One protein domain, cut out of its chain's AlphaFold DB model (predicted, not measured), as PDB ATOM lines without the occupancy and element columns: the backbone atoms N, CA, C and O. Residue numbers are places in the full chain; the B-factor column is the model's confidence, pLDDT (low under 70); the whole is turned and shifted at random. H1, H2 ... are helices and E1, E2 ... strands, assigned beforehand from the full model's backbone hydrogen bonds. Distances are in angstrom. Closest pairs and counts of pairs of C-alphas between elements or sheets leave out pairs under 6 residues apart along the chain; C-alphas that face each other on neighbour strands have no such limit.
ATOM      1  N   VAL A 113     222.893 183.902 282.859       61.72
ATOM      2  CA  VAL A 113     222.170 183.205 281.777       61.72
ATOM      3  C   VAL A 113     222.969 183.243 280.473       61.72
ATOM      4  O   VAL A 113     222.847 182.346 279.645       61.72
ATOM      5  N   GLU A 114     223.810 184.264 280.309       64.81
ATOM      6  CA  GLU A 114     224.596 184.484 279.101       64.81
ATOM      7  C   GLU A 114     225.556 183.307 278.859       64.81
ATOM      8  O   GLU A 114     226.339 182.924 279.730       64.81
ATOM      9  N   GLY A 115     225.427 182.674 277.691       70.44
ATOM     10  CA  GLY A 115     226.194 181.487 277.306       70.44
ATOM     11  C   GLY A 115     225.736 180.160 277.927       70.44
ATOM     12  O   GLY A 115     226.340 179.130 277.631       70.44
ATOM     13  N   LYS A 116     224.685 180.132 278.762       82.62
ATOM     14  CA  LYS A 116     224.110 178.868 279.254       82.62
ATOM     15  C   LYS A 116     223.105 178.308 278.259       82.62
ATOM     16  O   LYS A 116     222.180 179.001 277.843       82.62
ATOM     17  N   LEU A 117     223.267 177.027 277.948       88.69
ATOM     18  CA  LEU A 117     222.370 176.283 277.078       88.69
ATOM     19  C   LEU A 117     221.474 175.354 277.898       88.69
ATOM     20  O   LEU A 117     221.831 174.890 278.985       88.69
ATOM     21  N   PHE A 118     220.293 175.088 277.368       89.62
ATOM     22  CA  PHE A 118     219.216 174.348 277.998       89.62
ATOM     23  C   PHE A 118     218.637 173.355 277.006       89.62
ATOM     24  O   PHE A 118     218.613 173.592 275.800       89.62
ATOM     25  N   HIS A 119     218.156 172.238 277.532       89.19
ATOM     26  CA  HIS A 119     217.481 171.217 276.751       89.19
ATOM     27  C   HIS A 119     216.249 170.707 277.503       89.19
ATOM     28  O   HIS A 119     216.053 170.982 278.695       89.19
ATOM     29  N   LEU A 120     215.421 169.955 276.785       88.94
ATOM     30  CA  LEU A 120     214.210 169.342 277.310       88.94
ATOM     31  C   LEU A 120     214.447 167.832 277.456       88.94
ATOM     32  O   LEU A 120     214.367 167.110 276.467       88.94
ATOM     33  N   PRO A 121     214.804 167.328 278.651       80.06
ATOM     34  CA  PRO A 121     214.849 165.895 278.899       80.06
ATOM     35  C   PRO A 121     213.446 165.282 278.829       80.06
ATOM     36  O   PRO A 121     212.449 165.939 279.136       80.06
ATOM     37  N   GLY A 122     213.406 163.994 278.505       76.12
ATOM     38  CA  GLY A 122     212.179 163.216 278.385       76.12
ATOM     39  C   GLY A 122     211.925 162.805 276.944       76.12
ATOM     40  O   GLY A 122     212.115 163.600 276.021       76.12
ATOM     41  N   ASP A 123     211.512 161.554 276.783       76.06
ATOM     42  CA  ASP A 123     211.205 160.985 275.480       76.06
ATOM     43  C   ASP A 123     209.923 161.600 274.916       76.06
ATOM     44  O   ASP A 123     208.992 161.939 275.650       76.06
ATOM     45  N   ILE A 124     209.901 161.746 273.594       82.94
ATOM     46  CA  ILE A 124     208.686 162.028 272.841       82.94
ATOM     47  C   ILE A 124     207.977 160.697 272.607       82.94
ATOM     48  O   ILE A 124     208.568 159.765 272.062       82.94
ATOM     49  N   ASP A 125     206.718 160.623 273.012       81.19
ATOM     50  CA  ASP A 125     205.847 159.467 272.826       81.19
ATOM     51  C   ASP A 125     204.608 159.826 271.990       81.19
ATOM     52  O   ASP A 125     204.414 160.971 271.579       81.19
ATOM     53  N   GLU A 126     203.767 158.830 271.715       79.25
ATOM     54  CA  GLU A 126     202.538 158.987 270.924       79.25
ATOM     55  C   GLU A 126     201.504 159.937 271.554       79.25
ATOM     56  O   GLU A 126     200.625 160.439 270.857       79.25
ATOM     57  N   ASP A 127     201.628 160.217 272.854       77.12
ATOM     58  CA  ASP A 127     200.748 161.115 273.602       77.12
ATOM     59  C   ASP A 127     201.289 162.553 273.685       77.12
ATOM     60  O   ASP A 127     200.638 163.438 274.256       77.12
ATOM     61  N   SER A 128     202.480 162.804 273.138       84.56
ATOM     62  CA  SER A 128     203.144 164.099 273.198       84.56
ATOM     63  C   SER A 128     202.479 165.124 272.279       84.56
ATOM     64  O   SER A 128     202.248 164.888 271.097       84.56
ATOM     65  N   HIS A 129     202.211 166.312 272.820       87.88
ATOM     66  CA  HIS A 129     201.614 167.408 272.059       87.88
ATOM     67  C   HIS A 129     202.511 167.844 270.881       87.88
ATOM     68  O   HIS A 129     203.716 168.012 271.104       87.88
ATOM     69  N   PRO A 130     201.956 168.163 269.690       91.50
ATOM     70  CA  PRO A 130     202.710 168.623 268.515       91.50
ATOM     71  C   PRO A 130     203.731 169.733 268.801       91.50
ATOM     72  O   PRO A 130     204.892 169.616 268.430       91.50
ATOM     73  N   VAL A 131     203.340 170.757 269.571       91.81
ATOM     74  CA  VAL A 131     204.245 171.803 270.092       91.81
ATOM     75  C   VAL A 131     205.535 171.242 270.705       91.81
ATOM     76  O   VAL A 131     206.620 171.729 270.410       91.81
ATOM     77  N   ARG A 132     205.458 170.213 271.557       90.62
ATOM     78  CA  ARG A 132     206.646 169.632 272.204       90.62
ATOM     79  C   ARG A 132     207.505 168.847 271.221       90.62
ATOM     80  O   ARG A 132     208.725 168.880 271.381       90.62
ATOM     81  N   VAL A 133     206.883 168.163 270.260       91.56
ATOM     82  CA  VAL A 133     207.571 167.425 269.191       91.56
ATOM     83  C   VAL A 133     208.385 168.391 268.333       91.56
ATOM     84  O   VAL A 133     209.593 168.217 268.203       91.56
ATOM     85  N   ASP A 134     207.746 169.456 267.846       94.06
ATOM     86  CA  ASP A 134     208.363 170.479 266.994       94.06
ATOM     87  C   ASP A 134     209.500 171.207 267.722       94.06
ATOM     88  O   ASP A 134     210.599 171.347 267.191       94.06
ATOM     89  N   VAL A 135     209.297 171.587 268.989       93.31
ATOM     90  CA  VAL A 135     210.368 172.184 269.801       93.31
ATOM     91  C   VAL A 135     211.533 171.207 270.000       93.31
ATOM     92  O   VAL A 135     212.685 171.629 269.952       93.31
ATOM     93  N   ASP A 136     211.274 169.909 270.201       92.06
ATOM     94  CA  ASP A 136     212.344 168.913 270.345       92.06
ATOM     95  C   ASP A 136     213.187 168.778 269.077       92.06
ATOM     96  O   ASP A 136     214.417 168.755 269.142       92.06
ATOM     97  N   GLU A 137     212.521 168.702 267.925       93.50
ATOM     98  CA  GLU A 137     213.168 168.632 266.618       93.50
ATOM     99  C   GLU A 137     214.038 169.862 266.380       93.50
ATOM    100  O   GLU A 137     215.227 169.725 266.091       93.50
ATOM    101  N   ARG A 138     213.497 171.055 266.635       95.12
ATOM    102  CA  ARG A 138     214.233 172.309 266.468       95.12
ATOM    103  C   ARG A 138     215.422 172.416 267.426       95.12
ATOM    104  O   ARG A 138     216.493 172.844 267.006       95.12
ATOM    105  N   ILE A 139     215.303 171.981 268.684       93.19
ATOM    106  CA  ILE A 139     216.451 171.929 269.611       93.19
ATOM    107  C   ILE A 139     217.528 170.963 269.097       93.19
ATOM    108  O   ILE A 139     218.718 171.280 269.164       93.19
ATOM    109  N   ARG A 140     217.137 169.797 268.561       92.00
ATOM    110  CA  ARG A 140     218.077 168.832 267.962       92.00
ATOM    111  C   ARG A 140     218.814 169.427 266.761       92.00
ATOM    112  O   ARG A 140     220.028 169.250 266.662       92.00
ATOM    113  N   GLU A 141     218.124 170.178 265.909       92.75
ATOM    114  CA  GLU A 141     218.725 170.906 264.781       92.75
ATOM    115  C   GLU A 141     219.733 171.979 265.231       92.75
ATOM    116  O   GLU A 141     220.730 172.210 264.549       92.75
ATOM    117  N   HIS A 142     219.539 172.565 266.417       89.38
ATOM    118  CA  HIS A 142     220.459 173.533 267.032       89.38
ATOM    119  C   HIS A 142     221.630 172.879 267.795       89.38
ATOM    120  O   HIS A 142     222.318 173.533 268.575       89.38
ATOM    121  N   GLY A 143     221.888 171.584 267.590       89.06
ATOM    122  CA  GLY A 143     222.975 170.868 268.268       89.06
ATOM    123  C   GLY A 143     222.595 170.310 269.643       89.06
ATOM    124  O   GLY A 143     223.471 169.901 270.404       89.06
ATOM    125  N   GLY A 144     221.297 170.249 269.954       90.94
ATOM    126  CA  GLY A 144     220.750 169.571 271.131       90.94
ATOM    127  C   GLY A 144     220.506 170.460 272.350       90.94
ATOM    128  O   GLY A 144     220.002 169.954 273.354       90.94
ATOM    129  N   ALA A 145     220.828 171.755 272.287       93.00
ATOM    130  CA  ALA A 145     220.538 172.713 273.350       93.00
ATOM    131  C   ALA A 145     220.503 174.161 272.841       93.00
ATOM    132  O   ALA A 145     221.185 174.497 271.879       93.00
ATOM    133  N   VAL A 146     219.737 175.017 273.519       92.38
ATOM    134  CA  VAL A 146     219.508 176.429 273.152       92.38
ATOM    135  C   VAL A 146     219.479 177.328 274.392       92.38
ATOM    136  O   VAL A 146     219.331 176.840 275.512       92.38
ATOM    137  N   SER A 147     219.620 178.643 274.238       90.81
ATOM    138  CA  SER A 147     219.443 179.598 275.344       90.81
ATOM    139  C   SER A 147     217.991 179.638 275.857       90.81
ATOM    140  O   SER A 147     217.071 179.163 275.195       90.81
ATOM    141  N   LEU A 148     217.743 180.227 277.039       89.44
ATOM    142  CA  LEU A 148     216.369 180.372 277.560       89.44
ATOM    143  C   LEU A 148     215.482 181.266 276.686       89.44
ATOM    144  O   LEU A 148     214.284 181.004 276.588       89.44
ATOM    145  N   SER A 149     216.047 182.315 276.078       89.38
ATOM    146  CA  SER A 149     215.310 183.182 275.155       89.38
ATOM    147  C   SER A 149     214.914 182.417 273.902       89.38
ATOM    148  O   SER A 149     213.734 182.382 273.574       89.38
ATOM    149  N   GLU A 150     215.860 181.705 273.286       92.62
ATOM    150  CA  GLU A 150     215.571 180.863 272.122       92.62
ATOM    151  C   GLU A 150     214.557 179.776 272.477       92.62
ATOM    152  O   GLU A 150     213.607 179.570 271.739       92.62
ATOM    153  N   LEU A 151     214.683 179.124 273.639       92.38
ATOM    154  CA  LEU A 151     213.711 178.127 274.084       92.38
ATOM    155  C   LEU A 151     212.296 178.712 274.190       92.38
ATOM    156  O   LEU A 151     211.330 178.063 273.789       92.38
ATOM    157  N   ARG A 152     212.164 179.931 274.726       91.69
ATOM    158  CA  ARG A 152     210.881 180.636 274.819       91.69
ATOM    159  C   ARG A 152     210.320 180.956 273.433       91.69
ATOM    160  O   ARG A 152     209.129 180.740 273.218       91.69
ATOM    161  N   ASP A 153     211.160 181.421 272.516       94.19
ATOM    162  CA  ASP A 153     210.759 181.752 271.146       94.19
ATOM    163  C   ASP A 153     210.328 180.494 270.380       94.19
ATOM    164  O   ASP A 153     209.237 180.471 269.815       94.19
ATOM    165  N   LEU A 154     211.092 179.397 270.479       94.81
ATOM    166  CA  LEU A 154     210.734 178.095 269.910       94.81
ATOM    167  C   LEU A 154     209.359 177.625 270.397       94.81
ATOM    168  O   LEU A 154     208.534 177.194 269.594       94.81
ATOM    169  N   PHE A 155     209.096 177.714 271.705       93.44
ATOM    170  CA  PHE A 155     207.804 177.326 272.268       93.44
ATOM    171  C   PHE A 155     206.658 178.221 271.800       93.44
ATOM    172  O   PHE A 155     205.566 177.705 271.570       93.44
ATOM    173  N   ARG A 156     206.871 179.537 271.682       95.00
ATOM    174  CA  ARG A 156     205.838 180.460 271.192       95.00
ATOM    175  C   ARG A 156     205.528 180.210 269.724       95.00
ATOM    176  O   ARG A 156     204.370 179.991 269.402       95.00
ATOM    177  N   GLU A 157     206.543 180.143 268.871       95.81
ATOM    178  CA  GLU A 157     206.369 179.887 267.439       95.81
ATOM    179  C   GLU A 157     205.698 178.532 267.179       95.81
ATOM    180  O   GLU A 157     204.796 178.430 266.352       95.81
ATOM    181  N   ALA A 158     206.095 177.487 267.914       94.06
ATOM    182  CA  ALA A 158     205.441 176.188 267.821       94.06
ATOM    183  C   ALA A 158     203.992 176.257 268.333       94.06
ATOM    184  O   ALA A 158     203.091 175.699 267.714       94.06
ATOM    185  N   ALA A 159     203.732 176.957 269.439       93.31
ATOM    186  CA  ALA A 159     202.374 177.135 269.943       93.31
ATOM    187  C   ALA A 159     201.470 177.886 268.953       93.31
ATOM    188  O   ALA A 159     200.323 177.483 268.814       93.31
ATOM    189  N   GLU A 160     201.989 178.899 268.254       95.12
ATOM    190  CA  GLU A 160     201.289 179.640 267.193       95.12
ATOM    191  C   GLU A 160     201.023 178.745 265.969       95.12
ATOM    192  O   GLU A 160     199.914 178.694 265.442       95.12
ATOM    193  N   LYS A 161     202.027 177.969 265.542       95.94
ATOM    194  CA  LYS A 161     201.916 177.013 264.427       95.94
ATOM    195  C   LYS A 161     200.836 175.951 264.665       95.94
ATOM    196  O   LYS A 161     200.198 175.518 263.710       95.94
ATOM    197  N   TYR A 162     200.656 175.527 265.916       93.38
ATOM    198  CA  TYR A 162     199.743 174.455 266.318       93.38
ATOM    199  C   TYR A 162     198.530 174.960 267.118       93.38
ATOM    200  O   TYR A 162     197.974 174.195 267.908       93.38
ATOM    201  N   GLU A 163     198.102 176.217 266.948       92.06
ATOM    202  CA  GLU A 163     196.926 176.775 267.649       92.06
ATOM    203  C   GLU A 163     195.670 175.910 267.460       92.06
ATOM    204  O   GLU A 163     194.998 175.570 268.436       92.06
ATOM    205  N   ASP A 164     195.417 175.458 266.228       91.12
ATOM    206  CA  ASP A 164     194.274 174.598 265.882       91.12
ATOM    207  C   ASP A 164     194.328 173.204 266.544       91.12
ATOM    208  O   ASP A 164     193.317 172.506 266.622       91.12
ATOM    209  N   GLU A 165     195.495 172.801 267.052       88.12
ATOM    210  CA  GLU A 165     195.731 171.521 267.734       88.12
ATOM    211  C   GLU A 165     195.848 171.679 269.262       88.12
ATOM    212  O   GLU A 165     196.221 170.734 269.955       88.12
ATOM    213  N   GLY A 166     195.516 172.858 269.807       86.06
ATOM    214  CA  GLY A 166     195.595 173.143 271.246       86.06
ATOM    215  C   GLY A 166     196.878 173.861 271.680       86.06
ATOM    216  O   GLY A 166     197.147 173.997 272.881       86.06
ATOM    217  N   GLY A 167     197.664 174.356 270.722       87.81
ATOM    218  CA  GLY A 167     198.731 175.320 270.962       87.81
ATOM    219  C   GLY A 167     198.190 176.570 271.662       87.81
ATOM    220  O   GLY A 167     197.109 177.067 271.371       87.81
ATOM    221  N   THR A 168     198.911 177.050 272.671       89.69
ATOM    222  CA  THR A 168     198.516 178.233 273.448       89.69
ATOM    223  C   THR A 168     199.767 179.055 273.736       89.69
ATOM    224  O   THR A 168     200.487 178.734 274.693       89.69
ATOM    225  N   PRO A 169     200.093 180.059 272.907       90.38
ATOM    226  CA  PRO A 169     201.311 180.856 273.059       90.38
ATOM    227  C   PRO A 169     201.416 181.522 274.436       90.38
ATOM    228  O   PRO A 169     202.496 181.582 275.022       90.38
ATOM    229  N   GLU A 170     200.288 181.918 275.026       89.44
ATOM    230  CA  GLU A 170     200.245 182.557 276.343       89.44
ATOM    231  C   GLU A 170     200.725 181.621 277.460       89.44
ATOM    232  O   GLU A 170     201.246 182.087 278.470       89.44
ATOM    233  N   ARG A 171     200.589 180.293 277.306       89.25
ATOM    234  CA  ARG A 171     201.079 179.330 278.313       89.25
ATOM    235  C   ARG A 171     202.594 179.393 278.486       89.25
ATOM    236  O   ARG A 171     203.099 179.083 279.568       89.25
ATOM    237  N   VAL A 172     203.314 179.817 277.447       89.44
ATOM    238  CA  VAL A 172     204.777 179.910 277.454       89.44
ATOM    239  C   VAL A 172     205.260 180.968 278.450       89.44
ATOM    240  O   VAL A 172     206.287 180.771 279.100       89.44
ATOM    241  N   ASP A 173     204.483 182.033 278.670       87.81
ATOM    242  CA  ASP A 173     204.815 183.106 279.623       87.81
ATOM    243  C   ASP A 173     204.878 182.611 281.069       87.81
ATOM    244  O   ASP A 173     205.564 183.188 281.914       87.81
ATOM    245  N   HIS A 174     204.196 181.502 281.342       89.06
ATOM    246  CA  HIS A 174     204.157 180.848 282.642       89.06
ATOM    247  C   HIS A 174     204.935 179.528 282.661       89.06
ATOM    248  O   HIS A 174     204.813 178.767 283.623       89.06
ATOM    249  N   TRP A 175     205.702 179.224 281.604       89.75
ATOM    250  CA  TRP A 175     206.365 177.929 281.406       89.75
ATOM    251  C   TRP A 175     205.419 176.738 281.623       89.75
ATOM    252  O   TRP A 175     205.808 175.692 282.152       89.75
ATOM    253  N   LEU A 176     204.146 176.933 281.277       88.94
ATOM    254  CA  LEU A 176     203.091 175.956 281.456       88.94
ATOM    255  C   LEU A 176     203.064 175.038 280.240       88.94
ATOM    256  O   LEU A 176     203.082 175.485 279.095       88.94
ATOM    257  N   ALA A 177     203.014 173.736 280.491       82.62
ATOM    258  CA  ALA A 177     202.889 172.760 279.424       82.62
ATOM    259  C   ALA A 177     201.567 172.934 278.652       82.62
ATOM    260  O   ALA A 177     200.507 173.198 279.242       82.62
ATOM    261  N   HIS A 178     201.616 172.718 277.335       82.31
ATOM    262  CA  HIS A 178     200.431 172.488 276.496       82.31
ATOM    263  C   HIS A 178     199.731 171.191 276.929       82.31
ATOM    264  O   HIS A 178     200.060 170.619 277.968       82.31
ATOM    265  N   GLU A 179     198.677 170.732 276.276       68.62
ATOM    266  CA  GLU A 179     198.012 169.513 276.756       68.62
ATOM    267  C   GLU A 179     198.898 168.274 276.539       68.62
ATOM    268  O   GLU A 179     199.152 167.905 275.407       68.62
ATOM    269  N   ARG A 180     199.367 167.621 277.617       65.56
ATOM    270  CA  ARG A 180     200.168 166.368 277.620       65.56
ATOM    271  C   ARG A 180     201.694 166.397 277.373       65.56
ATOM    272  O   ARG A 180     202.291 165.357 277.645       65.56
ATOM    273  N   PRO A 181     202.414 167.477 277.010       60.72
ATOM    274  CA  PRO A 181     203.862 167.427 277.009       60.72
ATOM    275  C   PRO A 181     204.395 167.577 278.431       60.72
ATOM    276  O   PRO A 181     204.187 168.574 279.125       60.72
ATOM    277  N   ARG A 182     205.124 166.562 278.871       66.88
ATOM    278  CA  ARG A 182     205.838 166.580 280.141       66.88
ATOM    279  C   ARG A 182     207.235 167.099 279.853       66.88
ATOM    280  O   ARG A 182     207.986 166.450 279.138       66.88
ATOM    281  N   TYR A 183     207.591 168.262 280.384       76.38
ATOM    282  CA  TYR A 183     208.971 168.718 280.306       76.38
ATOM    283  C   TYR A 183     209.388 169.449 281.573       76.38
ATOM    284  O   TYR A 183     208.597 170.113 282.246       76.38
ATOM    285  N   THR A 184     210.663 169.311 281.901       83.00
ATOM    286  CA  THR A 184     211.324 170.113 282.922       83.00
ATOM    287  C   THR A 184     212.601 170.649 282.313       83.00
ATOM    288  O   THR A 184     213.442 169.872 281.871       83.00
ATOM    289  N   ILE A 185     212.736 171.968 282.255       86.44
ATOM    290  CA  ILE A 185     213.884 172.624 281.634       86.44
ATOM    291  C   ILE A 185     215.138 172.240 282.415       86.44
ATOM    292  O   ILE A 185     215.202 172.428 283.627       86.44
ATOM    293  N   THR A 186     216.139 171.701 281.724       85.38
ATOM    294  CA  THR A 186     217.395 171.277 282.348       85.38
ATOM    295  C   THR A 186     218.569 171.948 281.658       85.38
ATOM    296  O   THR A 186     218.582 172.129 280.441       85.38
ATOM    297  N   ARG A 187     219.567 172.346 282.451       83.12
ATOM    298  CA  ARG A 187     220.790 172.945 281.922       83.12
ATOM    299  C   ARG A 187     221.596 171.898 281.151       83.12
ATOM    300  O   ARG A 187     221.933 170.847 281.695       83.12
ATOM    301  N   TYR A 188     221.952 172.242 279.921       77.00
ATOM    302  CA  TYR A 188     222.932 171.528 279.120       77.00
ATOM    303  C   TYR A 188     224.341 171.917 279.597       77.00
ATOM    304  O   TYR A 188     224.582 173.084 279.908       77.00
ATOM    305  N   ARG A 189     225.206 170.910 279.767       65.44
ATOM    306  CA  ARG A 189     226.464 170.961 280.542       65.44
ATOM    307  C   ARG A 189     227.289 172.231 280.304       65.44
ATOM    308  O   ARG A 189     227.727 172.415 279.154       65.44
TER     309      ARG A 189
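What this domain is: This is residues 113 to 189 of the 189 residues of an uncharacterized protein of uncultured archaeon A07HR67 (UniProt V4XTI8). A tiny antiparallel sheet, E1 and E2, sits at one end of a helical body in which H2 packs on H1 and short H3. The printed part has 77 residues, under half in its two named strands and three named helices, ordered E1, H1, H2, H3, E2: mostly helix. It is compact, radius of gyration of the C-alphas 11.6 A, spanning 34 by 24 by 19 A.

Where its parts are: E1, residues 117 to 119, begins at C-alpha (222.370, 176.283, 277.078); E2, residues 186 to 188, ends at (222.932, 171.528, 279.120). H2, residues 148 to 161, is 19.8 A long; H1, residues 130 to 141, 16.6 A; H3 is residues 169 to 174.

How they stand to each other: Antiparallel E1 and E2 have N 119 and O 186 within hydrogen-bond range, 2.9 A. H2 touches H1 with residues 154 to 159 alone, closest C-alphas Ala 158 and Val 131, 5.1 A, at a steep tilt of 46 degrees. H2 and H3 form a hairpin, closest C-alphas Arg 156 and Pro 169, 4.9 A. Every O i to N i+4 pair is within range in H1 and H2; H3 has 0 of 2, but 3 of 3 O i to N i+3.

The domain as a whole: The farthest C-alphas, Asp 164 and Arg 189, are 35.6 A apart. The printed part has no cut; the link H3 to E2 is long. Residues 113 to 114, 179 to 182 and 189 have pLDDT under 70.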